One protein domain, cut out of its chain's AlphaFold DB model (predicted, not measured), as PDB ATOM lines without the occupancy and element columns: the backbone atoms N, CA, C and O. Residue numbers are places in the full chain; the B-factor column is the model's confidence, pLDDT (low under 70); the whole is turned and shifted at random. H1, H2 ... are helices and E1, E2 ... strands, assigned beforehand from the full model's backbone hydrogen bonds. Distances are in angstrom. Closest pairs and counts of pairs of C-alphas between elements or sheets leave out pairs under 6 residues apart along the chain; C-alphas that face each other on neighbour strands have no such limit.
ATOM      1  N   GLU A 347     197.325 257.946 162.793       66.56
ATOM      2  CA  GLU A 347     197.328 257.052 161.625       66.56
ATOM      3  C   GLU A 347     198.549 256.112 161.593       66.56
ATOM      4  O   GLU A 347     198.421 254.934 161.263       66.56
ATOM      5  N   THR A 348     199.727 256.585 162.018       77.56
ATOM      6  CA  THR A 348     200.958 255.770 162.051       77.56
ATOM      7  C   THR A 348     200.936 254.670 163.120       77.56
ATOM      8  O   THR A 348     201.755 253.751 163.072       77.56
ATOM      9  N   PHE A 349     199.982 254.695 164.061       85.88
ATOM     10  CA  PHE A 349     199.836 253.650 165.077       85.88
ATOM     11  C   PHE A 349     199.589 252.268 164.452       85.88
ATOM     12  O   PHE A 349     200.099 251.278 164.974       85.88
ATOM     13  N   PHE A 350     198.898 252.203 163.307       85.94
ATOM     14  CA  PHE A 350     198.735 250.999 162.483       85.94
ATOM     15  C   PHE A 350     199.573 251.056 161.187       85.94
ATOM     16  O   PHE A 350     199.176 250.514 160.164       85.94
ATOM     17  N   GLY A 351     200.764 251.669 161.216       69.69
ATOM     18  CA  GLY A 351     201.652 251.799 160.047       69.69
ATOM     19  C   GLY A 351     202.250 250.494 159.486       69.69
ATOM     20  O   GLY A 351     203.035 250.538 158.541       69.69
ATOM     21  N   ASN A 352     201.905 249.331 160.048       75.75
ATOM     22  CA  ASN A 352     202.245 248.028 159.474       75.75
ATOM     23  C   ASN A 352     201.336 247.709 158.276       75.75
ATOM     24  O   ASN A 352     200.161 248.058 158.262       75.75
ATOM     25  N   LYS A 353     201.846 246.965 157.288       87.88
ATOM     26  CA  LYS A 353     200.996 246.403 156.225       87.88
ATOM     27  C   LYS A 353     200.206 245.201 156.745       87.88
ATOM     28  O   LYS A 353     200.739 244.404 157.521       87.88
ATOM     29  N   THR A 354     198.975 245.042 156.260       95.50
ATOM     30  CA  THR A 354     198.163 243.834 156.475       95.50
ATOM     31  C   THR A 354     198.929 242.587 156.034       95.50
ATOM     32  O   THR A 354     199.504 242.550 154.945       95.50
ATOM     33  N   ARG A 355     198.931 241.554 156.879       95.44
ATOM     34  CA  ARG A 355     199.522 240.242 156.601       95.44
ATOM     35  C   ARG A 355     198.408 239.238 156.346       95.44
ATOM     36  O   ARG A 355     197.686 238.864 157.268       95.44
ATOM     37  N   GLN A 356     198.268 238.820 155.094       96.06
ATOM     38  CA  GLN A 356     197.375 237.736 154.693       96.06
ATOM     39  C   GLN A 356     198.051 236.380 154.953       96.06
ATOM     40  O   GLN A 356     199.255 236.240 154.749       96.06
ATOM     41  N   ILE A 357     197.276 235.418 155.449       95.88
ATOM     42  CA  ILE A 357     197.712 234.065 155.828       95.88
ATOM     43  C   ILE A 357     197.324 233.072 154.729       95.88
ATOM     44  O   ILE A 357     198.176 232.333 154.249       95.88
ATOM     45  N   TYR A 358     196.060 233.105 154.296       95.50
ATOM     46  CA  TYR A 358     195.518 232.209 153.272       95.50
ATOM     47  C   TYR A 358     195.109 232.988 152.015       95.50
ATOM     48  O   TYR A 358     194.603 234.113 152.131       95.50
ATOM     49  N   PRO A 359     195.307 232.434 150.806       93.12
ATOM     50  CA  PRO A 359     194.758 233.019 149.590       93.12
ATOM     51  C   PRO A 359     193.224 232.958 149.615       93.12
ATOM     52  O   PRO A 359     192.630 232.063 150.216       93.12
ATOM     53  N   ILE A 360     192.596 233.934 148.960       95.56
ATOM     54  CA  ILE A 360     191.141 234.032 148.804       95.56
ATOM     55  C   ILE A 360     190.861 234.082 147.305       95.56
ATOM     56  O   ILE A 360     191.535 234.824 146.587       95.56
ATOM     57  N   TYR A 361     189.871 233.328 146.847       95.69
ATOM     58  CA  TYR A 361     189.511 233.186 145.441       95.69
ATOM     59  C   TYR A 361     188.015 233.412 145.227       95.69
ATOM     60  O   TYR A 361     187.213 233.153 146.125       95.69
ATOM     61  N   ASP A 362     187.618 233.825 144.024       94.38
ATOM     62  CA  ASP A 362     186.226 233.650 143.588       94.38
ATOM     63  C   ASP A 362     185.842 232.150 143.570       94.38
ATOM     64  O   ASP A 362     186.709 231.272 143.553       94.38
ATOM     65  N   LEU A 363     184.540 231.851 143.568       93.19
ATOM     66  CA  LEU A 363     184.018 230.479 143.591       93.19
ATOM     67  C   LEU A 363     184.528 229.616 142.417       93.19
ATOM     68  O   LEU A 363     184.697 228.409 142.565       93.19
ATOM     69  N   ASN A 364     184.831 230.238 141.275       93.12
ATOM     70  CA  ASN A 364     185.364 229.585 140.076       93.12
ATOM     71  C   ASN A 364     186.909 229.506 140.052       93.12
ATOM     72  O   ASN A 364     187.479 229.022 139.076       93.12
ATOM     73  N   LYS A 365     187.597 230.016 141.087       92.19
ATOM     74  CA  LYS A 365     189.058 230.250 141.141       92.19
ATOM     75  C   LYS A 365     189.631 231.066 139.964       92.19
ATOM     76  O   LYS A 365     190.809 230.949 139.641       92.19
ATOM     77  N   THR A 366     188.821 231.928 139.350       93.06
ATOM     78  CA  THR A 366     189.211 232.807 138.227       93.06
ATOM     79  C   THR A 366     189.831 234.134 138.664       93.06
ATOM     80  O   THR A 366     190.553 234.754 137.886       93.06
ATOM     81  N   LYS A 367     189.556 234.573 139.897       94.38
ATOM     82  CA  LYS A 367     190.127 235.781 140.511       94.38
ATOM     83  C   LYS A 367     190.728 235.451 141.868       94.38
ATOM     84  O   LYS A 367     190.135 234.676 142.622       94.38
ATOM     85  N   THR A 368     191.838 236.095 142.206       95.75
ATOM     86  CA  THR A 368     192.550 235.951 143.477       95.75
ATOM     87  C   THR A 368     192.596 237.295 144.195       95.75
ATOM     88  O   THR A 368     193.059 238.296 143.651       95.75
ATOM     89  N   TYR A 369     192.183 237.325 145.457       95.94
ATOM     90  CA  TYR A 369     192.058 238.556 146.230       95.94
ATOM     91  C   TYR A 369     193.183 238.718 147.259       95.94
ATOM     92  O   TYR A 369     193.490 237.812 148.042       95.94
ATOM     93  N   THR A 370     193.781 239.911 147.271       95.75
ATOM     94  CA  THR A 370     194.671 240.383 148.340       95.75
ATOM     95  C   THR A 370     193.879 241.294 149.268       95.75
ATOM     96  O   THR A 370     193.404 242.337 148.825       95.75
ATOM     97  N   VAL A 371     193.723 240.935 150.541       95.81
ATOM     98  CA  VAL A 371     192.973 241.759 151.507       95.81
ATOM     99  C   VAL A 371     193.867 242.766 152.220       95.81
ATOM    100  O   VAL A 371     194.971 242.442 152.658       95.81
ATOM    101  N   ASN A 372     193.355 243.983 152.397       94.94
ATOM    102  CA  ASN A 372     193.967 245.012 153.226       94.94
ATOM    103  C   ASN A 372     192.977 245.475 154.301       94.94
ATOM    104  O   ASN A 372     191.899 245.977 153.986       94.94
ATOM    105  N   ILE A 373     193.336 245.294 155.569       95.69
ATOM    106  CA  ILE A 373     192.599 245.801 156.726       95.69
ATOM    107  C   ILE A 373     192.959 247.280 156.901       95.69
ATOM    108  O   ILE A 373     194.128 247.654 156.856       95.69
ATOM    109  N   HIS A 374     191.951 248.115 157.132       93.12
ATOM    110  CA  HIS A 374     192.104 249.541 157.402       93.12
ATOM    111  C   HIS A 374     191.564 249.817 158.800       93.12
ATOM    112  O   HIS A 374     190.377 249.612 159.051       93.12
ATOM    113  N   SER A 375     192.421 250.271 159.713       92.31
ATOM    114  CA  SER A 375     192.065 250.469 161.122       92.31
ATOM    115  C   SER A 375     192.492 251.845 161.603       92.31
ATOM    116  O   SER A 375     193.665 252.208 161.514       92.31
ATOM    117  N   LYS A 376     191.545 252.596 162.164       89.25
ATOM    118  CA  LYS A 376     191.774 253.915 162.754       89.25
ATOM    119  C   LYS A 376     191.474 253.892 164.247       89.25
ATOM    120  O   LYS A 376     190.528 253.250 164.702       89.25
ATOM    121  N   VAL A 377     192.289 254.619 165.006       88.75
ATOM    122  CA  VAL A 377     192.109 254.843 166.441       88.75
ATOM    123  C   VAL A 377     191.741 256.304 166.650       88.75
ATOM    124  O   VAL A 377     192.556 257.179 166.379       88.75
ATOM    125  N   ASP A 378     190.538 256.578 167.154       76.38
ATOM    126  CA  ASP A 378     190.092 257.964 167.372       76.38
ATOM    127  C   ASP A 378     190.601 258.541 168.703       76.38
ATOM    128  O   ASP A 378     190.701 259.754 168.873       76.38
ATOM    129  N   SER A 379     190.865 257.690 169.703       80.81
ATOM    130  CA  SER A 379     191.223 258.151 171.052       80.81
ATOM    131  C   SER A 379     191.865 257.077 171.933       80.81
ATOM    132  O   SER A 379     191.633 255.880 171.769       80.81
ATOM    133  N   GLY A 380     192.628 257.530 172.936       86.38
ATOM    134  CA  GLY A 380     193.123 256.720 174.060       86.38
ATOM    135  C   GLY A 380     194.633 256.454 174.066       86.38
ATOM    136  O   GLY A 380     195.180 256.140 175.127       86.38
ATOM    137  N   PHE A 381     195.297 256.641 172.924       91.06
ATOM    138  CA  PHE A 381     196.739 256.466 172.726       91.06
ATOM    139  C   PHE A 381     197.409 257.809 172.420       91.06
ATOM    140  O   PHE A 381     196.791 258.698 171.839       91.06
ATOM    141  N   PHE A 382     198.663 257.957 172.837       88.56
ATOM    142  CA  PHE A 382     199.495 259.142 172.625       88.56
ATOM    143  C   PHE A 382     200.972 258.734 172.651       88.56
ATOM    144  O   PHE A 382     201.327 257.733 173.277       88.56
ATOM    145  N   LEU A 383     201.843 259.494 171.991       87.06
ATOM    146  CA  LEU A 383     203.284 259.246 172.021       87.06
ATOM    147  C   LEU A 383     203.896 259.911 173.269       87.06
ATOM    148  O   LEU A 383     203.590 261.065 173.569       87.06
ATOM    149  N   ALA A 384     204.717 259.188 174.032       82.88
ATOM    150  CA  ALA A 384     205.388 259.726 175.218       82.88
ATOM    151  C   ALA A 384     206.711 259.004 175.482       82.88
ATOM    152  O   ALA A 384     206.745 257.775 175.514       82.88
ATOM    153  N   GLU A 385     207.781 259.772 175.725       79.62
ATOM    154  CA  GLU A 385     209.145 259.235 175.870       79.62
ATOM    155  C   GLU A 385     209.509 258.341 174.661       79.62
ATOM    156  O   GLU A 385     210.006 257.235 174.839       79.62
ATOM    157  N   ASP A 386     209.153 258.793 173.451       82.94
ATOM    158  CA  ASP A 386     209.306 258.127 172.141       82.94
ATOM    159  C   ASP A 386     208.578 256.780 171.956       82.94
ATOM    160  O   ASP A 386     208.693 256.142 170.912       82.94
ATOM    161  N   HIS A 387     207.751 256.367 172.922       87.19
ATOM    162  CA  HIS A 387     206.971 255.129 172.852       87.19
ATOM    163  C   HIS A 387     205.468 255.411 172.832       87.19
ATOM    164  O   HIS A 387     204.960 256.254 173.586       87.19
ATOM    165  N   TRP A 388     204.716 254.661 172.018       91.94
ATOM    166  CA  TRP A 388     203.257 254.713 172.081       91.94
ATOM    167  C   TRP A 388     202.807 254.319 173.482       91.94
ATOM    168  O   TRP A 388     203.265 253.334 174.060       91.94
ATOM    169  N   THR A 389     201.917 255.115 174.052       90.81
ATOM    170  CA  THR A 389     201.487 254.992 175.436       90.81
ATOM    171  C   THR A 389     199.971 255.126 175.514       90.81
ATOM    172  O   THR A 389     199.362 255.952 174.838       90.81
ATOM    173  N   CYS A 390     199.343 254.335 176.379       92.94
ATOM    174  CA  CYS A 390     197.951 254.536 176.774       92.94
ATOM    175  C   CYS A 390     197.787 254.361 178.289       92.94
ATOM    176  O   CYS A 390     198.683 253.871 178.986       92.94
ATOM    177  N   TYR A 391     196.631 254.759 178.825       92.31
ATOM    178  CA  TYR A 391     196.301 254.546 180.235       92.31
ATOM    179  C   TYR A 391     195.316 253.399 180.399       92.31
ATOM    180  O   TYR A 391     194.204 253.455 179.878       92.31
ATOM    181  N   ARG A 392     195.656 252.418 181.244       92.19
ATOM    182  CA  ARG A 392     194.825 251.221 181.481       92.19
ATOM    183  C   ARG A 392     193.385 251.512 181.940       92.19
ATOM    184  O   ARG A 392     192.518 250.652 181.859       92.19
ATOM    185  N   ARG A 393     193.148 252.699 182.505       88.62
ATOM    186  CA  ARG A 393     191.846 253.139 183.037       88.62
ATOM    187  C   ARG A 393     191.071 254.067 182.101       88.62
ATOM    188  O   ARG A 393     189.931 254.394 182.426       88.62
ATOM    189  N   ASN A 394     191.660 254.479 180.982       91.06
ATOM    190  CA  ASN A 394     190.962 255.249 179.958       91.06
ATOM    191  C   ASN A 394     190.244 254.289 179.004       91.06
ATOM    192  O   ASN A 394     190.524 253.092 178.996       91.06
ATOM    193  N   TYR A 395     189.291 254.805 178.235       93.44
ATOM    194  CA  TYR A 395     188.735 254.073 177.103       93.44
ATOM    195  C   TYR A 395     189.507 254.414 175.836       93.44
ATOM    196  O   TYR A 395     189.911 255.565 175.660       93.44
ATOM    197  N   PHE A 396     189.666 253.421 174.971       93.56
ATOM    198  CA  PHE A 396     190.033 253.621 173.578       93.56
ATOM    199  C   PHE A 396     188.928 253.103 172.651       93.56
ATOM    200  O   PHE A 396     188.099 252.280 173.056       93.56
ATOM    201  N   HIS A 397     188.903 253.643 171.437       91.06
ATOM    202  CA  HIS A 397     187.876 253.407 170.423       91.06
ATOM    203  C   HIS A 397     188.589 253.165 169.091       91.06
ATOM    204  O   HIS A 397     189.473 253.946 168.730       91.06
ATOM    205  N   ILE A 398     188.260 252.061 168.416       91.94
ATOM    206  CA  ILE A 398     188.912 251.645 167.165       91.94
ATOM    207  C   ILE A 398     187.846 251.270 166.149       91.94
ATOM    208  O   ILE A 398     186.932 250.502 166.463       91.94
ATOM    209  N   ILE A 399     187.977 251.806 164.941       92.12
ATOM    210  CA  ILE A 399     187.035 251.620 163.839       92.12
ATOM    211  C   ILE A 399     187.796 251.009 162.667       92.12
ATOM    212  O   ILE A 399     188.907 251.429 162.341       92.12
ATOM    213  N   ASN A 400     187.226 249.946 162.106       93.44
ATOM    214  CA  ASN A 400     187.918 249.026 161.213       93.44
ATOM    215  C   ASN A 400     187.082 248.774 159.962       93.44
ATOM    216  O   ASN A 400     185.857 248.697 160.035       93.44
ATOM    217  N   SER A 401     187.752 248.568 158.842       94.12
ATOM    218  CA  SER A 401     187.188 248.042 157.603       94.12
ATOM    219  C   SER A 401     188.220 247.122 156.948       94.12
ATOM    220  O   SER A 401     189.346 246.993 157.432       94.12
ATOM    221  N   PHE A 402     187.868 246.492 155.836       95.38
ATOM    222  CA  PHE A 402     188.846 245.859 154.958       95.38
ATOM    223  C   PHE A 402     188.423 246.044 153.503       95.38
ATOM    224  O   PHE A 402     187.230 246.071 153.210       95.38
ATOM    225  N   THR A 403     189.388 246.168 152.600       95.12
ATOM    226  CA  THR A 403     189.153 246.177 151.150       95.12
ATOM    227  C   THR A 403     189.936 245.047 150.489       95.12
ATOM    228  O   THR A 403     190.838 244.468 151.104       95.12
ATOM    229  N   ALA A 404     189.581 244.699 149.253       95.19
ATOM    230  CA  ALA A 404     190.234 243.636 148.502       95.19
ATOM    231  C   ALA A 404     190.749 244.141 147.150       95.19
ATOM    232  O   ALA A 404     190.037 244.798 146.394       95.19
ATOM    233  N   LEU A 405     192.004 243.814 146.855       94.69
ATOM    234  CA  LEU A 405     192.655 244.048 145.574       94.69
ATOM    235  C   LEU A 405     192.607 242.750 144.764       94.69
ATOM    236  O   LEU A 405     193.163 241.732 145.187       94.69
ATOM    237  N   ASN A 406     191.955 242.789 143.609       94.44
ATOM    238  CA  ASN A 406     191.963 241.711 142.626       94.44
ATOM    239  C   ASN A 406     193.369 241.645 141.990       94.44
ATOM    240  O   ASN A 406     193.843 242.645 141.451       94.44
ATOM    241  N   LYS A 407     194.069 240.507 142.096       92.62
ATOM    242  CA  LYS A 407     195.476 240.379 141.658       92.62
ATOM    243  C   LYS A 407     195.633 240.385 140.141       92.62
ATOM    244  O   LYS A 407     196.651 240.852 139.637       92.62
ATOM    245  N   GLU A 408     194.647 239.862 139.426       91.31
ATOM    246  CA  GLU A 408     194.674 239.696 137.975       91.31
ATOM    247  C   GLU A 408     194.474 241.040 137.254       91.31
ATOM    248  O   GLU A 408     195.095 241.294 136.225       91.31
ATOM    249  N   THR A 409     193.652 241.929 137.819       91.88
ATOM    250  CA  THR A 409     193.365 243.271 137.267       91.88
ATOM    251  C   THR A 409     194.122 244.405 137.958       91.88
ATOM    252  O   THR A 409     194.232 245.489 137.397       91.88
ATOM    253  N   ASN A 410     194.641 244.174 139.169       91.25
ATOM    254  CA  ASN A 410     195.201 245.190 140.071       91.25
ATOM    255  C   ASN A 410     194.220 246.325 140.446       91.25
ATOM    256  O   ASN A 410     194.641 247.393 140.890       91.25
ATOM    257  N   CYS A 411     192.911 246.078 140.336       89.56
ATOM    258  CA  CYS A 411     191.850 246.991 140.768       89.56
ATOM    259  C   CYS A 411     191.282 246.597 142.142       89.56
ATOM    260  O   CYS A 411     191.263 245.418 142.512       89.56
ATOM    261  N   GLN A 412     190.778 247.576 142.903       90.06
ATOM    262  CA  GLN A 412     189.996 247.292 144.110       90.06
ATOM    263  C   GLN A 412     188.601 246.794 143.704       90.06
ATOM    264  O   GLN A 412     187.918 247.433 142.908       90.06
ATOM    265  N   GLU A 413     188.174 245.660 144.254       90.88
ATOM    266  CA  GLU A 413     186.908 244.997 143.922       90.88
ATOM    267  C   GLU A 413     186.266 244.445 145.208       90.88
ATOM    268  O   GLU A 413     186.966 244.127 146.170       90.88
ATOM    269  N   GLN A 414     184.936 244.318 145.256       91.19
ATOM    270  CA  GLN A 414     184.294 243.558 146.334       91.19
ATOM    271  C   GLN A 414     184.505 242.058 146.104       91.19
ATOM    272  O   GLN A 414     184.276 241.561 145.004       91.19
ATOM    273  N   ILE A 415     184.886 241.323 147.152       93.12
ATOM    274  CA  ILE A 415     184.898 239.857 147.096       93.12
ATOM    275  C   ILE A 415     183.435 239.374 147.033       93.12
ATOM    276  O   ILE A 415     182.665 239.727 147.935       93.12
ATOM    277  N   PRO A 416     183.023 238.597 146.011       91.56
ATOM    278  CA  PRO A 416     181.690 238.000 145.977       91.56
ATOM    279  C   PRO A 416     181.519 237.004 147.133       91.56
ATOM    280  O   PRO A 416     182.493 236.418 147.593       91.56
ATOM    281  N   LEU A 417     180.287 236.794 147.598       91.06
ATOM    282  CA  LEU A 417     179.962 235.732 148.555       91.06
ATOM    283  C   LEU A 417     178.916 234.786 147.937       91.06
ATOM    284  O   LEU A 417     177.921 235.287 147.404       91.06
ATOM    285  N   PRO A 418     179.100 233.453 148.024       93.50
ATOM    286  CA  PRO A 418     180.247 232.764 148.625       93.50
ATOM    287  C   PRO A 418     181.552 232.923 147.820       93.50
ATOM    288  O   PRO A 418     181.541 233.149 146.610       93.50
ATOM    289  N   CYS A 419     182.683 232.791 148.512       95.00
ATOM    290  CA  CYS A 419     184.029 232.731 147.929       95.00
ATOM    291  C   CYS A 419     184.810 231.544 148.509       95.00
ATOM    292  O   CYS A 419     184.348 230.907 149.452       95.00
ATOM    293  N   LEU A 420     185.996 231.244 147.985       96.31
ATOM    294  CA  LEU A 420     186.836 230.148 148.478       96.31
ATOM    295  C   LEU A 420     188.062 230.684 149.219       96.31
ATOM    296  O   LEU A 420     188.691 231.644 148.774       96.31
ATOM    297  N   ILE A 421     188.452 230.023 150.306       96.25
ATOM    298  CA  ILE A 421     189.819 230.096 150.842       96.25
ATOM    299  C   ILE A 421     190.488 228.732 150.748       96.25
ATOM    300  O   ILE A 421     189.809 227.708 150.729       96.25
ATOM    301  N   GLU A 422     191.816 228.716 150.704       93.06
ATOM    302  CA  GLU A 422     192.584 227.473 150.671       93.06
ATOM    303  C   GLU A 422     193.450 227.352 151.928       93.06
ATOM    304  O   GLU A 422     194.354 228.158 152.154       93.06
ATOM    305  N   VAL A 423     193.124 226.362 152.761       93.25
ATOM    306  CA  VAL A 423     193.774 226.062 154.046       93.25
ATOM    307  C   VAL A 423     194.324 224.648 153.945       93.25
ATOM    308  O   VAL A 423     193.572 223.736 153.617       93.25
ATOM    309  N   ASP A 424     195.627 224.468 154.162       88.25
ATOM    310  CA  ASP A 424     196.321 223.176 154.036       88.25
ATOM    311  C   ASP A 424     195.998 222.433 152.714       88.25
ATOM    312  O   ASP A 424     195.780 221.221 152.668       88.25
ATOM    313  N   ASN A 425     195.954 223.203 151.617       85.94
ATOM    314  CA  ASN A 425     195.580 222.793 150.254       85.94
ATOM    315  C   ASN A 425     194.137 222.252 150.104       85.94
ATOM    316  O   ASN A 425     193.818 221.621 149.097       85.94
ATOM    317  N   GLN A 426     193.253 222.503 151.076       91.00
ATOM    318  CA  GLN A 426     191.824 222.182 151.008       91.00
ATOM    319  C   GLN A 426     190.978 223.452 150.786       91.00
ATOM    320  O   GLN A 426     191.107 224.421 151.550       91.00
ATOM    321  N   PRO A 427     190.099 223.479 149.765       92.94
ATOM    322  CA  PRO A 427     189.199 224.600 149.528       92.94
ATOM    323  C   PRO A 427     188.041 224.587 150.534       92.94
ATOM    324  O   PRO A 427     187.298 223.612 150.616       92.94
ATOM    325  N   HIS A 428     187.856 225.689 151.259       95.25
ATOM    326  CA  HIS A 428     186.723 225.898 152.160       95.25
ATOM    327  C   HIS A 428     185.861 227.055 151.638       95.25
ATOM    328  O   HIS A 428     186.374 228.130 151.313       95.25
ATOM    329  N   GLU A 429     184.548 226.842 151.559       96.38
ATOM    330  CA  GLU A 429     183.590 227.845 151.089       96.38
ATOM    331  C   GLU A 429     183.243 228.828 152.213       96.38
ATOM    332  O   GLU A 429     182.802 228.445 153.295       96.38
ATOM    333  N   VAL A 430     183.463 230.115 151.962       96.69
ATOM    334  CA  VAL A 430     183.246 231.220 152.898       96.69
ATOM    335  C   VAL A 430     181.807 231.709 152.812       96.69
ATOM    336  O   VAL A 430     181.350 232.165 151.764       96.69
ATOM    337  N   LYS A 431     181.133 231.694 153.960       95.25
ATOM    338  CA  LYS A 431     179.772 232.201 154.161       95.25
ATOM    339  C   LYS A 431     179.770 233.681 154.544       95.25
ATOM    340  O   LYS A 431     178.954 234.446 154.037       95.25
ATOM    341  N   GLU A 432     180.682 234.096 155.425       95.31
ATOM    342  CA  GLU A 432     180.842 235.499 155.827       95.31
ATOM    343  C   GLU A 432     182.264 235.834 156.305       95.31
ATOM    344  O   GLU A 432     183.014 234.961 156.747       95.31
ATOM    345  N   PHE A 433     182.615 237.122 156.264       97.00
ATOM    346  CA  PHE A 433     183.821 237.669 156.890       97.00
ATOM    347  C   PHE A 433     183.487 238.268 158.261       97.00
ATOM    348  O   PHE A 433     182.414 238.839 158.456       97.00
ATOM    349  N   GLN A 434     184.427 238.202 159.201       97.38
ATOM    350  CA  GLN A 434     184.337 238.822 160.521       97.38
ATOM    351  C   GLN A 434     185.637 239.562 160.861       97.38
ATOM    352  O   GLN A 434     186.728 239.053 160.609       97.38
ATOM    353  N   LEU A 435     185.532 240.740 161.480       97.38
ATOM    354  CA  LEU A 435     186.669 241.448 162.079       97.38
ATOM    355  C   LEU A 435     186.638 241.294 163.601       97.38
ATOM    356  O   LEU A 435     185.648 241.635 164.254       97.38
ATOM    357  N   GLY A 436     187.736 240.799 164.163       96.88
ATOM    358  CA  GLY A 436     188.014 240.731 165.594       96.88
ATOM    359  C   GLY A 436     189.115 241.700 166.025       96.88
ATOM    360  O   GLY A 436     189.866 242.231 165.207       96.88
ATOM    361  N   ILE A 437     189.219 241.908 167.338       96.94
ATOM    362  CA  ILE A 437     190.347 242.601 167.963       96.94
ATOM    363  C   ILE A 437     190.854 241.805 169.163       96.94
ATOM    364  O   ILE A 437     190.099 241.479 170.082       96.94
ATOM    365  N   SER A 438     192.154 241.549 169.172       96.06
ATOM    366  CA  SER A 438     192.881 240.931 170.274       96.06
ATOM    367  C   SER A 438     194.104 241.776 170.647       96.06
ATOM    368  O   SER A 438     194.381 242.830 170.065       96.06
ATOM    369  N   ALA A 439     194.820 241.357 171.686       96.19
ATOM    370  CA  ALA A 439     196.101 241.937 172.052       96.19
ATOM    371  C   ALA A 439     197.057 240.837 172.510       96.19
ATOM    372  O   ALA A 439     196.624 239.772 172.953       96.19
ATOM    373  N   LYS A 440     198.356 241.107 172.436       95.12
ATOM    374  CA  LYS A 440     199.425 240.209 172.892       95.12
ATOM    375  C   LYS A 440     200.621 240.996 173.417       95.12
ATOM    376  O   LYS A 440     200.693 242.213 173.233       95.12
ATOM    377  N   ILE A 441     201.554 240.311 174.065       93.12
ATOM    378  CA  ILE A 441     202.899 240.841 174.321       93.12
ATOM    379  C   ILE A 441     203.664 240.911 172.981       93.12
ATOM    380  O   ILE A 441     203.336 240.190 172.034       93.12
ATOM    381  N   THR A 442     204.657 241.798 172.859       88.06
ATOM    382  CA  THR A 442     205.584 241.787 171.711       88.06
ATOM    383  C   THR A 442     206.292 240.439 171.540       88.06
ATOM    384  O   THR A 442     206.218 239.552 172.391       88.06
ATOM    385  N   ASP A 443     206.963 240.280 170.396       81.38
ATOM    386  CA  ASP A 443     207.895 239.172 170.144       81.38
ATOM    387  C   ASP A 443     207.227 237.781 170.152       81.38
ATOM    388  O   ASP A 443     207.868 236.757 170.371       81.38
ATOM    389  N   GLY A 444     205.914 237.748 169.890       74.25
ATOM    390  CA  GLY A 444     205.108 236.524 169.858       74.25
ATOM    391  C   GLY A 444     204.669 236.010 171.232       74.25
ATOM    392  O   GLY A 444     204.165 234.892 171.310       74.25
ATOM    393  N   GLY A 445     204.849 236.798 172.298       82.38
ATOM    394  CA  GLY A 445     204.464 236.420 173.658       82.38
ATOM    395  C   GLY A 445     202.950 236.338 173.906       82.38
ATOM    396  O   GLY A 445     202.128 236.617 173.032       82.38
ATOM    397  N   ASP A 446     202.599 235.967 175.141       90.50
ATOM    398  CA  ASP A 446     201.242 235.590 175.562       90.50
ATOM    399  C   ASP A 446     200.125 236.586 175.167       90.50
ATOM    400  O   ASP A 446     200.338 237.808 175.154       90.50
ATOM    401  N   PRO A 447     198.894 236.093 174.917       94.56
ATOM    402  CA  PRO A 447     197.735 236.940 174.666       94.56
ATOM    403  C   PRO A 447     197.381 237.800 175.888       94.56
ATOM    404  O   PRO A 447     197.369 237.350 177.036       94.56
ATOM    405  N   VAL A 448     197.033 239.059 175.631       94.88
ATOM    406  CA  VAL A 448     196.665 240.060 176.634       94.88
ATOM    407  C   VAL A 448     195.166 240.324 176.549       94.88
ATOM    408  O   VAL A 448     194.644 240.766 175.532       94.88
ATOM    409  N   GLU A 449     194.455 240.084 177.648       95.50
ATOM    410  CA  GLU A 449     192.998 240.210 177.667       95.50
ATOM    411  C   GLU A 449     192.535 241.676 177.547       95.50
ATOM    412  O   GLU A 449     192.887 242.543 178.362       95.50
ATOM    413  N   LEU A 450     191.696 241.934 176.540       96.69
ATOM    414  CA  LEU A 450     190.954 243.178 176.365       96.69
ATOM    415  C   LEU A 450     189.567 243.069 177.008       96.69
ATOM    416  O   LEU A 450     188.916 242.029 176.944       96.69
ATOM    417  N   ILE A 451     189.099 244.166 177.601       95.25
ATOM    418  CA  ILE A 451     187.765 244.293 178.195       95.25
ATOM    419  C   ILE A 451     187.018 245.414 177.482       95.25
ATOM    420  O   ILE A 451     187.485 246.551 177.441       95.25
ATOM    421  N   GLN A 452     185.825 245.107 176.992       95.19
ATOM    422  CA  GLN A 452     184.855 246.069 176.497       95.19
ATOM    423  C   GLN A 452     183.840 246.422 177.594       95.19
ATOM    424  O   GLN A 452     183.424 245.566 178.381       95.19
ATOM    425  N   HIS A 453     183.445 247.695 177.664       91.75
ATOM    426  CA  HIS A 453     182.419 248.187 178.588       91.75
ATOM    427  C   HIS A 453     181.170 248.681 177.848       91.75
ATOM    428  O   HIS A 453     181.258 249.379 176.839       91.75
ATOM    429  N   THR A 454     179.998 248.438 178.436       90.00
ATOM    430  CA  THR A 454     178.768 249.163 178.079       90.00
ATOM    431  C   THR A 454     178.874 250.651 178.440       90.00
ATOM    432  O   THR A 454     179.717 251.063 179.244       90.00
ATOM    433  N   SER A 455     177.963 251.473 177.910       86.56
ATOM    434  CA  SER A 455     177.822 252.893 178.277       86.56
ATOM    435  C   SER A 455     177.636 253.124 179.785       86.56
ATOM    436  O   SER A 455     178.086 254.145 180.301       86.56
ATOM    437  N   LYS A 456     177.049 252.160 180.509       83.88
ATOM    438  CA  LYS A 456     176.858 252.205 181.970       83.88
ATOM    439  C   LYS A 456     178.126 251.899 182.776       83.88
ATOM    440  O   LYS A 456     178.130 252.088 183.987       83.88
ATOM    441  N   ARG A 457     179.213 251.440 182.133       81.19
ATOM    442  CA  ARG A 457     180.518 251.099 182.747       81.19
ATOM    443  C   ARG A 457     180.490 249.940 183.769       81.19
ATOM    444  O   ARG A 457     181.564 249.531 184.215       81.19
ATOM    445  N   ASP A 458     179.326 249.366 184.074       82.00
ATOM    446  CA  ASP A 458     179.108 248.328 185.088       82.00
ATOM    447  C   ASP A 458     180.052 247.120 184.985       82.00
ATOM    448  O   ASP A 458     180.193 246.489 183.938       82.00
ATOM    449  N   LYS A 459     180.635 246.718 186.125       78.19
ATOM    450  CA  LYS A 459     181.552 245.563 186.193       78.19
ATOM    451  C   LYS A 459     180.872 244.236 185.816       78.19
ATOM    452  O   LYS A 459     181.537 243.332 185.328       78.19
ATOM    453  N   LYS A 460     179.553 244.121 186.023       79.25
ATOM    454  CA  LYS A 460     178.755 242.946 185.620       79.25
ATOM    455  C   LYS A 460     178.507 242.871 184.108       79.25
ATOM    456  O   LYS A 460     178.156 241.805 183.623       79.25
ATOM    457  N   THR A 461     178.685 243.973 183.375       83.88
ATOM    458  CA  THR A 461     178.518 244.045 181.912       83.88
ATOM    459  C   THR A 461     179.863 244.243 181.203       83.88
ATOM    460  O   THR A 461     179.930 244.901 180.168       83.88
ATOM    461  N   GLN A 462     180.951 243.759 181.807       87.94
ATOM    462  CA  GLN A 462     182.259 243.680 181.162       87.94
ATOM    463  C   GLN A 462     182.302 242.424 180.299       87.94
ATOM    464  O   GLN A 462     182.043 241.328 180.795       87.94
ATOM    465  N   THR A 463     182.645 242.581 179.026       92.31
ATOM    466  CA  THR A 463     182.761 241.475 178.067       92.31
ATOM    467  C   THR A 463     184.107 241.544 177.367       92.31
ATOM    468  O   THR A 463     184.574 242.633 177.042       92.31
ATOM    469  N   THR A 464     184.724 240.405 177.069       93.88
ATOM    470  CA  THR A 464     185.776 240.358 176.045       93.88
ATOM    471  C   THR A 464     185.164 240.820 174.713       93.88
ATOM    472  O   THR A 464     184.036 240.403 174.422       93.88
ATOM    473  N   PRO A 465     185.824 241.682 173.916       95.38
ATOM    474  CA  PRO A 465     185.347 241.978 172.568       95.38
ATOM    475  C   PRO A 465     185.275 240.677 171.755       95.38
ATOM    476  O   PRO A 465     186.163 239.831 171.847       95.38
ATOM    477  N   LYS A 466     184.198 240.507 170.987       94.38
ATOM    478  CA  LYS A 466     184.002 239.371 170.077       94.38
ATOM    479  C   LYS A 466     184.166 239.828 168.625       94.38
ATOM    480  O   LYS A 466     183.854 240.989 168.356       94.38
ATOM    481  N   PRO A 467     184.583 238.945 167.699       95.81
ATOM    482  CA  PRO A 467     184.485 239.213 166.270       95.81
ATOM    483  C   PRO A 467     183.075 239.651 165.858       95.81
ATOM    484  O   PRO A 467     182.080 239.254 166.471       95.81
ATOM    485  N   LYS A 468     183.005 240.499 164.832       95.50
ATOM    486  CA  LYS A 468     181.768 241.042 164.262       95.50
ATOM    487  C   LYS A 468     181.767 240.841 162.751       95.50
ATOM    488  O   LYS A 468     182.761 241.163 162.105       95.50
ATOM    489  N   THR A 469     180.652 240.360 162.210       95.19
ATOM    490  CA  THR A 469     180.431 240.194 160.768       95.19
ATOM    491  C   THR A 469     180.619 241.507 160.008       95.19
ATOM    492  O   THR A 469     180.226 242.573 160.483       95.19
ATOM    493  N   VAL A 470     181.238 241.423 158.832       94.38
ATOM    494  CA  VAL A 470     181.606 242.556 157.979       94.38
ATOM    495  C   VAL A 470     181.582 242.145 156.502       94.38
ATOM    496  O   VAL A 470     181.763 240.976 156.170       94.38
ATOM    497  N   LYS A 471     181.372 243.101 155.597       92.94
ATOM    498  CA  LYS A 471     181.534 242.932 154.143       92.94
ATOM    499  C   LYS A 471     182.777 243.664 153.648       92.94
ATOM    500  O   LYS A 471     183.203 244.636 154.266       92.94
ATOM    501  N   CYS A 472     183.318 243.228 152.510       93.75
ATOM    502  CA  CYS A 472     184.387 243.956 151.830       93.75
ATOM    503  C   CYS A 472     183.938 245.400 151.547       93.75
ATOM    504  O   CYS A 472     182.887 245.620 150.946       93.75
ATOM    505  N   GLY A 473     184.722 246.367 152.014       88.44
ATOM    506  CA  GLY A 473     184.478 247.788 151.817       88.44
ATOM    507  C   GLY A 473     184.890 248.285 150.435       88.44
ATOM    508  O   GLY A 473     185.635 247.632 149.702       88.44
ATOM    509  N   ASP A 474     184.410 249.482 150.116       85.38
ATOM    510  CA  ASP A 474     184.746 250.267 148.933       85.38
ATOM    511  C   ASP A 474     185.421 251.601 149.327       85.38
ATOM    512  O   ASP A 474     185.758 251.845 150.491       85.38
ATOM    513  N   GLU A 475     185.613 252.502 148.361       83.00
ATOM    514  CA  GLU A 475     186.174 253.836 148.610       83.00
ATOM    515  C   GLU A 475     185.294 254.711 149.522       83.00
ATOM    516  O   GLU A 475     185.824 255.557 150.249       83.00
ATOM    517  N   ARG A 476     183.968 254.491 149.569       83.44
ATOM    518  CA  ARG A 476     183.090 255.170 150.538       83.44
ATOM    519  C   ARG A 476     183.371 254.686 151.951       83.44
ATOM    520  O   ARG A 476     183.500 255.523 152.841       83.44
ATOM    521  N   CYS A 477     183.526 253.381 152.161       82.75
ATOM    522  CA  CYS A 477     183.887 252.815 153.464       82.75
ATOM    523  C   CYS A 477     185.223 253.389 153.978       82.75
ATOM    524  O   CYS A 477     185.322 253.759 155.149       82.75
ATOM    525  N   LEU A 478     186.219 253.564 153.098       84.12
ATOM    526  CA  LEU A 478     187.484 254.237 153.437       84.12
ATOM    527  C   LEU A 478     187.287 255.723 153.764       84.12
ATOM    528  O   LEU A 478     187.780 256.204 154.784       84.12
ATOM    529  N   THR A 479     186.516 256.437 152.943       83.56
ATOM    530  CA  THR A 479     186.214 257.865 153.138       83.56
ATOM    531  C   THR A 479     185.474 258.114 154.461       83.56
ATOM    532  O   THR A 479     185.767 259.085 155.161       83.56
ATOM    533  N   LEU A 480     184.545 257.234 154.846       82.69
ATOM    534  CA  LEU A 480     183.815 257.286 156.118       82.69
ATOM    535  C   LEU A 480     184.734 257.043 157.325       82.69
ATOM    536  O   LEU A 480     184.650 257.775 158.311       82.69
ATOM    537  N   LEU A 481     185.631 256.057 157.231       83.50
ATOM    538  CA  LEU A 481     186.621 255.735 158.266       83.50
ATOM    539  C   LEU A 481     187.630 256.882 158.465       83.50
ATOM    540  O   LEU A 481     188.012 257.203 159.592       83.50
ATOM    541  N   GLN A 482     188.030 257.566 157.392       79.62
ATOM    542  CA  GLN A 482     188.901 258.742 157.477       79.62
ATOM    543  C   GLN A 482     188.195 259.939 158.142       79.62
ATOM    544  O   GLN A 482     188.714 260.489 159.118       79.62
ATOM    545  N   ASN A 483     186.992 260.306 157.690       74.00
ATOM    546  CA  ASN A 483     186.331 261.585 158.000       74.00
ATOM    547  C   ASN A 483     185.509 261.629 159.312       74.00
ATOM    548  O   ASN A 483     184.494 262.322 159.368       74.00
ATOM    549  N   HIS A 484     185.895 260.897 160.368       60.50
ATOM    550  CA  HIS A 484     185.071 260.736 161.584       60.50
ATOM    551  C   HIS A 484     184.629 262.035 162.290       60.50
ATOM    552  O   HIS A 484     185.226 262.487 163.268       60.50
ATOM    553  N   HIS A 485     183.448 262.519 161.907       49.59
ATOM    554  CA  HIS A 485     182.462 263.008 162.859       49.59
ATOM    555  C   HIS A 485     181.694 261.827 163.466       49.59
ATOM    556  O   HIS A 485     181.442 260.807 162.821       49.59
ATOM    557  N   HIS A 486     181.316 261.972 164.735       46.69
ATOM    558  CA  HIS A 486     180.697 260.923 165.544       46.69
ATOM    559  C   HIS A 486     179.199 260.778 165.201       46.69
ATOM    560  O   HIS A 486     178.330 261.212 165.958       46.69
ATOM    561  N   SER A 487     178.895 260.221 164.021       40.34
ATOM    562  CA  SER A 487     177.518 259.934 163.598       40.34
ATOM    563  C   SER A 487     176.863 258.951 164.567       40.34
ATOM    564  O   SER A 487     177.327 257.829 164.742       40.34
ATOM    565  N   THR A 488     175.765 259.371 165.195       39.88
ATOM    566  CA  THR A 488     175.012 258.578 166.180       39.88
ATOM    567  C   THR A 488     173.960 257.659 165.555       39.88
ATOM    568  O   THR A 488     173.160 257.060 166.272       39.88
ATOM    569  N   LYS A 489     173.961 257.523 164.223       41.31
ATOM    570  CA  LYS A 489     173.281 256.432 163.521       41.31
ATOM    571  C   LYS A 489     174.301 255.354 163.181       41.31
ATOM    572  O   LYS A 489     175.317 255.664 162.560       41.31
ATOM    573  N   GLU A 490     173.981 254.113 163.546       43.44
ATOM    574  CA  GLU A 490     174.612 252.910 162.993       43.44
ATOM    575  C   GLU A 490     174.728 253.069 161.465       43.44
ATOM    576  O   GLU A 490     173.707 253.360 160.824       43.44
ATOM    577  N   PRO A 491     175.917 252.912 160.858       48.38
ATOM    578  CA  PRO A 491     176.002 252.825 159.413       48.38
ATOM    579  C   PRO A 491     175.265 251.556 158.973       48.38
ATOM    580  O   PRO A 491     175.627 250.447 159.360       48.38
ATOM    581  N   SER A 492     174.251 251.711 158.119       48.38
ATOM    582  CA  SER A 492     173.664 250.596 157.354       48.38
ATOM    583  C   SER A 492     174.705 249.891 156.473       48.38
ATOM    584  O   SER A 492     174.506 248.761 156.022       48.38
ATOM    585  N   ASP A 493     175.826 250.570 156.247       55.28
ATOM    586  CA  ASP A 493     176.967 250.143 155.462       55.28
ATOM    587  C   ASP A 493     177.772 249.112 156.262       55.28
ATOM    588  O   ASP A 493     178.713 249.420 156.995       55.28
ATOM    589  N   SER A 494     177.382 247.847 156.098       77.00
ATOM    590  CA  SER A 494     177.945 246.641 156.736       77.00
ATOM    591  C   SER A 494     179.450 246.368 156.493       77.00
ATOM    592  O   SER A 494     179.909 245.249 156.696       77.00
ATOM    593  N   CYS A 495     180.224 247.357 156.041       87.88
ATOM    594  CA  CYS A 495     181.675 247.313 155.835       87.88
ATOM    595  C   CYS A 495     182.495 247.912 156.997       87.88
ATOM    596  O   CYS A 495     183.724 247.822 156.972       87.88
ATOM    597  N   LEU A 496     181.855 248.538 157.995       91.06
ATOM    598  CA  LEU A 496     182.528 249.175 159.135       91.06
ATOM    599  C   LEU A 496     182.291 248.417 160.449       91.06
ATOM    600  O   LEU A 496     181.160 248.095 160.810       91.06
ATOM    601  N   VAL A 497     183.367 248.180 161.205       92.62
ATOM    602  CA  VAL A 497     183.361 247.470 162.490       92.62
ATOM    603  C   VAL A 497     184.000 248.320 163.588       92.62
ATOM    604  O   VAL A 497     185.224 248.440 163.696       92.62
ATOM    605  N   THR A 498     183.147 248.872 164.451       92.06
ATOM    606  CA  THR A 498     183.537 249.690 165.611       92.06
ATOM    607  C   THR A 498     183.670 248.859 166.888       92.06
ATOM    608  O   THR A 498     182.739 248.144 167.288       92.06
ATOM    609  N   PHE A 499     184.794 249.023 167.587       93.56
ATOM    610  CA  PHE A 499     185.024 248.538 168.946       93.56
ATOM    611  C   PHE A 499     185.155 249.706 169.930       93.56
ATOM    612  O   PHE A 499     186.226 250.265 170.160       93.56
ATOM    613  N   ASP A 500     184.013 250.052 170.522       91.81
ATOM    614  CA  ASP A 500     183.852 251.124 171.503       91.81
ATOM    615  C   ASP A 500     184.319 250.732 172.914       91.81
ATOM    616  O   ASP A 500     184.117 249.591 173.330       91.81
ATOM    617  N   ARG A 501     184.786 251.705 173.712       93.06
ATOM    618  CA  ARG A 501     184.963 251.594 175.180       93.06
ATOM    619  C   ARG A 501     185.850 250.419 175.622       93.06
ATOM    620  O   ARG A 501     185.573 249.769 176.637       93.06
ATOM    621  N   LEU A 502     186.923 250.163 174.875       95.69
ATOM    622  CA  LEU A 502     187.912 249.131 175.183       95.69
ATOM    623  C   LEU A 502     188.888 249.567 176.287       95.69
ATOM    624  O   LEU A 502     189.223 250.748 176.414       95.69
ATOM    625  N   GLN A 503     189.374 248.592 177.060       95.19
ATOM    626  CA  GLN A 503     190.472 248.704 178.025       95.19
ATOM    627  C   GLN A 503     191.370 247.464 177.975       95.19
ATOM    628  O   GLN A 503     190.892 246.347 177.793       95.19
ATOM    629  N   PHE A 504     192.658 247.631 178.267       95.44
ATOM    630  CA  PHE A 504     193.527 246.506 178.616       95.44
ATOM    631  C   PHE A 504     193.235 246.038 180.055       95.44
ATOM    632  O   PHE A 504     193.192 246.846 180.994       95.44
ATOM    633  N   LYS A 505     193.082 244.728 180.281       93.44
ATOM    634  CA  LYS A 505     192.873 244.175 181.634       93.44
ATOM    635  C   LYS A 505     194.091 244.359 182.539       93.44
ATOM    636  O   LYS A 505     193.938 244.611 183.738       93.44
ATOM    637  N   LEU A 506     195.290 244.282 181.962       91.44
ATOM    638  CA  LEU A 506     196.578 244.406 182.648       91.44
ATOM    639  C   LEU A 506     197.372 245.621 182.147       91.44
ATOM    640  O   LEU A 506     197.073 246.194 181.105       91.44
ATOM    641  N   ALA A 507     198.322 246.077 182.960       91.62
ATOM    642  CA  ALA A 507     199.286 247.106 182.577       91.62
ATOM    643  C   ALA A 507     200.557 246.401 182.101       91.62
ATOM    644  O   ALA A 507     200.896 245.353 182.654       91.62
ATOM    645  N   THR A 508     201.283 246.986 181.150       89.88
ATOM    646  CA  THR A 508     202.610 246.484 180.764       89.88
ATOM    647  C   THR A 508     203.513 246.444 181.996       89.88
ATOM    648  O   THR A 508     203.615 247.470 182.689       89.88
ATOM    649  N   PRO A 509     204.182 245.319 182.303       80.44
ATOM    650  CA  PRO A 509     205.161 245.259 183.380       80.44
ATOM    651  C   PRO A 509     206.223 246.363 183.280       80.44
ATOM    652  O   PRO A 509     206.476 246.928 182.219       80.44
ATOM    653  N   ASN A 510     206.799 246.730 184.426       69.50
ATOM    654  CA  ASN A 510     207.810 247.785 184.607       69.50
ATOM    655  C   ASN A 510     207.412 249.248 184.262       69.50
ATOM    656  O   ASN A 510     208.011 250.153 184.845       69.50
ATOM    657  N   ASN A 511     206.345 249.504 183.486       64.00
ATOM    658  CA  ASN A 511     205.714 250.831 183.270       64.00
ATOM    659  C   ASN A 511     206.705 251.996 182.980       64.00
ATOM    660  O   ASN A 511     206.510 253.106 183.478       64.00
ATOM    661  N   GLY A 512     207.798 251.752 182.252       58.28
ATOM    662  CA  GLY A 512     208.843 252.739 181.925       58.28
ATOM    663  C   GLY A 512     209.749 253.165 183.096       58.28
ATOM    664  O   GLY A 512     210.648 253.980 182.921       58.28
ATOM    665  N   ARG A 513     209.551 252.635 184.312       57.66
ATOM    666  CA  ARG A 513     210.100 253.216 185.558       57.66
ATOM    667  C   ARG A 513     211.297 252.482 186.181       57.66
ATOM    668  O   ARG A 513     211.629 252.746 187.337       57.66
ATOM    669  N   ARG A 514     211.953 251.552 185.470       59.31
ATOM    670  CA  ARG A 514     212.935 250.618 186.075       59.31
ATOM    671  C   ARG A 514     214.288 250.447 185.364       59.31
ATOM    672  O   ARG A 514     214.836 249.352 185.349       59.31
ATOM    673  N   LYS A 515     214.945 251.551 184.976       55.31
ATOM    674  CA  LYS A 515     216.401 251.548 184.673       55.31
ATOM    675  C   LYS A 515     217.291 250.974 185.805       55.31
ATOM    676  O   LYS A 515     218.443 250.655 185.557       55.31
ATOM    677  N   ARG A 516     216.781 250.836 187.042       53.59
ATOM    678  CA  ARG A 516     217.537 250.393 188.235       53.59
ATOM    679  C   ARG A 516     217.498 248.890 188.564       53.59
ATOM    680  O   ARG A 516     218.144 248.502 189.528       53.59
ATOM    681  N   THR A 517     216.743 248.049 187.849       57.69
ATOM    682  CA  THR A 517     216.586 246.620 188.228       57.69
ATOM    683  C   THR A 517     216.868 245.623 187.101       57.69
ATOM    684  O   THR A 517     216.418 244.487 187.191       57.69
ATOM    685  N   GLY A 518     217.542 246.038 186.020       57.09
ATOM    686  CA  GLY A 518     217.953 245.186 184.886       57.09
ATOM    687  C   GLY A 518     216.827 244.623 184.001       57.09
ATOM    688  O   GLY A 518     217.040 244.380 182.820       57.09
ATOM    689  N   ALA A 519     215.621 244.445 184.540       64.88
ATOM    690  CA  ALA A 519     214.472 243.905 183.825       64.88
ATOM    691  C   ALA A 519     213.992 244.848 182.707       64.88
ATOM    692  O   ALA A 519     213.656 246.007 182.964       64.88
ATOM    693  N   ALA A 520     213.908 244.312 181.487       73.62
ATOM    694  CA  ALA A 520     213.472 245.030 180.295       73.62
ATOM    695  C   ALA A 520     212.054 245.622 180.421       73.62
ATOM    696  O   ALA A 520     211.226 245.192 181.237       73.62
ATOM    697  N   GLN A 521     211.763 246.618 179.582       83.62
ATOM    698  CA  GLN A 521     210.401 247.099 179.379       83.62
ATOM    699  C   GLN A 521     209.678 246.150 178.419       83.62
ATOM    700  O   GLN A 521     210.172 245.887 177.331       83.62
ATOM    701  N   GLN A 522     208.508 245.652 178.820       87.38
ATOM    702  CA  GLN A 522     207.622 244.900 177.931       87.38
ATOM    703  C   GLN A 522     206.616 245.834 177.264       87.38
ATOM    704  O   GLN A 522     206.114 246.768 177.898       87.38
ATOM    705  N   PHE A 523     206.276 245.535 176.020       92.31
ATOM    706  CA  PHE A 523     205.262 246.246 175.255       92.31
ATOM    707  C   PHE A 523     204.129 245.286 174.907       92.31
ATOM    708  O   PHE A 523     204.329 244.072 174.825       92.31
ATOM    709  N   PHE A 524     202.931 245.827 174.718       95.06
ATOM    710  CA  PHE A 524     201.823 245.087 174.122       95.06
ATOM    711  C   PHE A 524     201.634 245.531 172.668       95.06
ATOM    712  O   PHE A 524     202.076 246.610 172.278       95.06
ATOM    713  N   VAL A 525     200.958 244.712 171.875       95.19
ATOM    714  CA  VAL A 525     200.541 245.015 170.500       95.19
ATOM    715  C   VAL A 525     199.049 244.719 170.395       95.19
ATOM    716  O   VAL A 525     198.592 243.686 170.894       95.19
ATOM    717  N   LEU A 526     198.288 245.625 169.778       95.88
ATOM    718  CA  LEU A 526     196.925 245.335 169.339       95.88
ATOM    719  C   LEU A 526     196.979 244.606 168.001       95.88
ATOM    720  O   LEU A 526     197.736 244.999 167.112       95.88
ATOM    721  N   VAL A 527     196.155 243.577 167.855       96.06
ATOM    722  CA  VAL A 527     196.022 242.814 166.616       96.06
ATOM    723  C   VAL A 527     194.572 242.913 166.162       96.06
ATOM    724  O   VAL A 527     193.656 242.538 166.893       96.06
ATOM    725  N   ILE A 528     194.368 243.447 164.963       97.06
ATOM    726  CA  ILE A 528     193.087 243.409 164.259       97.06
ATOM    727  C   ILE A 528     193.116 242.176 163.366       97.06
ATOM    728  O   ILE A 528     194.079 241.958 162.632       97.06
ATOM    729  N   GLU A 529     192.093 241.338 163.467       96.88
ATOM    730  CA  GLU A 529     192.084 239.998 162.879       96.88
ATOM    731  C   GLU A 529     190.898 239.881 161.929       96.88
ATOM    732  O   GLU A 529     189.754 240.018 162.355       96.88
ATOM    733  N   LEU A 530     191.168 239.636 160.646       97.81
ATOM    734  CA  LEU A 530     190.144 239.279 159.673       97.81
ATOM    735  C   LEU A 530     190.049 237.753 159.639       97.81
ATOM    736  O   LEU A 530     191.013 237.059 159.300       97.81
ATOM    737  N   SER A 531     188.883 237.239 159.999       97.62
ATOM    738  CA  SER A 531     188.535 235.824 159.927       97.62
ATOM    739  C   SER A 531     187.357 235.603 158.987       97.62
ATOM    740  O   SER A 531     186.595 236.524 158.700       97.62
ATOM    741  N   VAL A 532     187.192 234.372 158.527       96.94
ATOM    742  CA  VAL A 532     185.982 233.910 157.842       96.94
ATOM    743  C   VAL A 532     185.221 232.928 158.717       96.94
ATOM    744  O   VAL A 532     185.823 232.260 159.561       96.94
ATOM    745  N   VAL A 533     183.919 232.820 158.478       96.44
ATOM    746  CA  VAL A 533     183.117 231.648 158.841       96.44
ATOM    747  C   VAL A 533     182.752 230.928 157.548       96.44
ATOM    748  O   VAL A 533     182.284 231.557 156.593       96.44
ATOM    749  N   CYS A 534     182.992 229.625 157.513       95.25
ATOM    750  CA  CYS A 534     182.751 228.772 156.357       95.25
ATOM    751  C   CYS A 534     181.368 228.099 156.416       95.25
ATOM    752  O   CYS A 534     180.638 228.210 157.408       95.25
ATOM    753  N   THR A 535     180.949 227.461 155.321       93.50
ATOM    754  CA  THR A 535     179.632 226.797 155.218       93.50
ATOM    755  C   THR A 535     179.500 225.560 156.113       93.50
ATOM    756  O   THR A 535     178.386 225.203 156.486       93.50
ATOM    757  N   ASP A 536     180.625 224.982 156.531       91.69
ATOM    758  CA  ASP A 536     180.779 223.890 157.502       91.69
ATOM    759  C   ASP A 536     180.848 224.360 158.975       91.69
ATOM    760  O   ASP A 536     181.197 223.587 159.866       91.69
ATOM    761  N   GLU A 537     180.543 225.637 159.230       90.81
ATOM    762  CA  GLU A 537     180.655 226.331 160.523       90.81
ATOM    763  C   GLU A 537     182.082 226.439 161.102       90.81
ATOM    764  O   GLU A 537     182.261 226.991 162.195       90.81
ATOM    765  N   GLN A 538     183.121 226.012 160.372       93.00
ATOM    766  CA  GLN A 538     184.505 226.276 160.767       93.00
ATOM    767  C   GLN A 538     184.844 227.766 160.620       93.00
ATOM    768  O   GLN A 538     184.214 228.510 159.864       93.00
ATOM    769  N   SER A 539     185.856 228.225 161.362       95.00
ATOM    770  CA  SER A 539     186.317 229.614 161.287       95.00
ATOM    771  C   SER A 539     187.835 229.703 161.206       95.00
ATOM    772  O   SER A 539     188.556 229.097 162.000       95.00
ATOM    773  N   PHE A 540     188.317 230.479 160.237       96.44
ATOM    774  CA  PHE A 540     189.736 230.582 159.906       96.44
ATOM    775  C   PHE A 540     190.178 232.040 159.930       96.44
ATOM    776  O   PHE A 540     189.535 232.911 159.345       96.44
ATOM    777  N   LYS A 541     191.307 232.320 160.585       96.62
ATOM    778  CA  LYS A 541     191.963 233.631 160.534       96.62
ATOM    779  C   LYS A 541     192.699 233.756 159.199       96.62
ATOM    780  O   LYS A 541     193.684 233.060 158.981       96.62
ATOM    781  N   ILE A 542     192.224 234.637 158.320       96.94
ATOM    782  CA  ILE A 542     192.729 234.780 156.944       96.94
ATOM    783  C   ILE A 542     193.707 235.941 156.774       96.94
ATOM    784  O   ILE A 542     194.570 235.874 155.902       96.94
ATOM    785  N   ALA A 543     193.621 236.986 157.602       97.25
ATOM    786  CA  ALA A 543     194.576 238.092 157.608       97.25
ATOM    787  C   ALA A 543     194.627 238.801 158.969       97.25
ATOM    788  O   ALA A 543     193.744 238.635 159.814       97.25
ATOM    789  N   PHE A 544     195.666 239.603 159.198       96.94
ATOM    790  CA  PHE A 544     195.776 240.445 160.388       96.94
ATOM    791  C   PHE A 544     196.604 241.712 160.167       96.94
ATOM    792  O   PHE A 544     197.451 241.784 159.276       96.94
ATOM    793  N   LEU A 545     196.364 242.698 161.024       96.06
ATOM    794  CA  LEU A 545     197.056 243.979 161.087       96.06
ATOM    795  C   LEU A 545     197.504 244.223 162.534       96.06
ATOM    796  O   LEU A 545     196.722 244.052 163.468       96.06
ATOM    797  N   GLU A 546     198.766 244.599 162.728       94.88
ATOM    798  CA  GLU A 546     199.371 244.788 164.053       94.88
ATOM    799  C   GLU A 546     199.668 246.265 164.316       94.88
ATOM    800  O   GLU A 546     200.170 246.970 163.437       94.88
ATOM    801  N   SER A 547     199.396 246.744 165.529       94.75
ATOM    802  CA  SER A 547     199.791 248.092 165.939       94.75
ATOM    803  C   SER A 547     201.296 248.208 166.178       94.75
ATOM    804  O   SER A 547     201.999 247.224 166.417       94.75
ATOM    805  N   SER A 548     201.775 249.445 166.240       93.44
ATOM    806  CA  SER A 548     203.035 249.776 166.902       93.44
ATOM    807  C   SER A 548     203.043 249.284 168.368       93.44
ATOM    808  O   SER A 548     201.978 249.239 169.000       93.44
ATOM    809  N   PRO A 549     204.214 248.943 168.946       93.12
ATOM    810  CA  PRO A 549     204.324 248.515 170.344       93.12
ATOM    811  C   PRO A 549     203.889 249.604 171.338       93.12
ATOM    812  O   PRO A 549     204.344 250.744 171.244       93.12
ATOM    813  N   VAL A 550     203.046 249.256 172.319       93.12
ATOM    814  CA  VAL A 550     202.470 250.198 173.298       93.12
ATOM    815  C   VAL A 550     202.856 249.894 174.753       93.12
ATOM    816  O   VAL A 550     202.835 248.746 175.201       93.12
ATOM    817  N   ILE A 551     203.136 250.948 175.527       92.19
ATOM    818  CA  ILE A 551     203.231 250.940 176.994       92.19
ATOM    819  C   ILE A 551     201.853 251.246 177.598       92.19
ATOM    820  O   ILE A 551     201.335 252.361 177.500       92.19
ATOM    821  N   VAL A 552     201.271 250.283 178.310       92.75
ATOM    822  CA  VAL A 552     199.982 250.448 178.998       92.75
ATOM    823  C   VAL A 552     200.222 250.899 180.440       92.75
ATOM    824  O   VAL A 552     200.353 250.077 181.353       92.75
ATOM    825  N   ARG A 553     200.273 252.218 180.668       89.19
ATOM    826  CA  ARG A 553     200.556 252.816 181.986       89.19
ATOM    827  C   ARG A 553     199.368 252.637 182.941       89.19
ATOM    828  O   ARG A 553     198.229 253.009 182.649       89.19
ATOM    829  N   GLY A 554     199.622 252.088 184.132       86.88
ATOM    830  CA  GLY A 554     198.572 251.769 185.119       86.88
ATOM    831  C   GLY A 554     197.904 252.973 185.815       86.88
ATOM    832  O   GLY A 554     196.811 252.829 186.376       86.88
ATOM    833  N   ARG A 555     198.546 254.148 185.794       79.25
ATOM    834  CA  ARG A 555     198.080 255.441 186.340       79.25
ATOM    835  C   ARG A 555     198.660 256.592 185.506       79.25
ATOM    836  O   ARG A 555     199.689 256.407 184.860       79.25
ATOM    837  N   SER A 556     198.037 257.772 185.557       66.31
ATOM    838  CA  SER A 556     198.598 258.986 184.946       66.31
ATOM    839  C   SER A 556     199.833 259.497 185.709       66.31
ATOM    840  O   SER A 556     199.903 259.284 186.922       66.31
ATOM    841  N   PRO A 557     200.784 260.197 185.052       61.84
ATOM    842  CA  PRO A 557     202.020 260.694 185.663       61.84
ATOM    843  C   PRO A 557     201.820 261.435 186.991       61.84
ATOM    844  O   PRO A 557     202.553 261.187 187.942       61.84
ATOM    845  N   SER A 558     200.769 262.252 187.110       58.06
ATOM    846  CA  SER A 558     200.439 263.012 188.327       58.06
ATOM    847  C   SER A 558     200.122 262.155 189.564       58.06
ATOM    848  O   SER A 558     200.123 262.683 190.671       58.06
TER     849      SER A 558
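AT A GLANCE: This is residues 347 to 558 of the 726 residues of a protein of Neocallimastix californiae (UniProt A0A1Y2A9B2). Two strongly twisted sheets, E1 E4 E9 E7 and the branched E5 E6 E8 E10 E11, are partly face to face, with the short helix H2 over the face of the first that is turned away from the second. The small sheet E2 E3 E12 lies near one end of the domain, and E5 with the first part of E6 near the other. The printed part has 212 residues, with two named helices and twelve named strands in the order H1 E1 E2 E3 E4 E5 E6 E7 E8 H2 E9 E10 E11 E12; the class is mostly strand, though under half of the residues, 103, are in named elements. The first two sheets are antiparallel in their neighbour pairs and the small one, in the order E2 E3 E12, is mixed. The whole is compact, with a radius of gyration of the C-alphas of 18.6 A and spans of 61 by 41 by 33 A.

HOW THE PARTS SIT: H1, residues 347 to 350, comes closest to E1, residues 368 to 379, at the C-alphas of Glu 347 and Lys 376, 6.5 A apart. E1 is antiparallel to E4, residues 396 to 406, at 161 degrees, with N 374 and O 401 2.9 A apart. E1 runs on at 73 degrees into E2, residues 381 to 384, which forms a hairpin with E3, residues 387 to 391; N 389 and O 382 are 2.8 A apart. E5, residues 419 to 423, and E6, residues 426 to 441, form a hairpin, with N 428 and O 421 2.9 A apart; E6 bends by 105 degrees at residue 429. E7, residues 450 to 453, is antiparallel to E9, residues 497 to 504, with N 451 and O 503 2.8 A apart. E9 bends by 72 degrees at residue 501 and is antiparallel to E4 too, with N 499 and O 398 2.8 A apart. E8, residues 468 to 470, and E5 lie on one side of E6, and E10, residues 524 to 534, on the other; N 470 and O 433 are 2.9 A apart, N 434 and O 531 2.8 A. H2, residues 475 to 482, lies over E1 and E4 at a height over the sheet of 8.8 A; its O i to N i+4 pairs are within hydrogen-bond range, while H1 is too short for such a pair. E10 and E11, residues 539 to 546, form a hairpin, with N 528 and O 545 2.9 A apart; the closest C-alphas of E1 and E11, Ile 373 and Leu 545, are 6.5 A apart. E12, residues 550 to 553, is parallel to E3, with N 551 and O 388 2.8 A apart.

IN THESE COORDINATES: H1 begins at C-alpha 347, (197.328, 257.052, 161.625). E1 measures 35.4 A, E4 33.2 A, E6 31.8 A and E10 30.7 A from first to last C-alpha. E12 ends at C-alpha 553, (200.556, 252.816, 181.986).

THE WHOLE: The C-alphas farthest apart, Asn 364 and Arg 516, are 61.5 A apart, and the printed part has no cut. The long links are H1 to E1, E4 to E5, E7 to E8, H2 to E9 and E9 to E10. Mean pLDDT of the printed part is 87.0; 25 residues are under 70, among them 484 to 493 and 510 to 519.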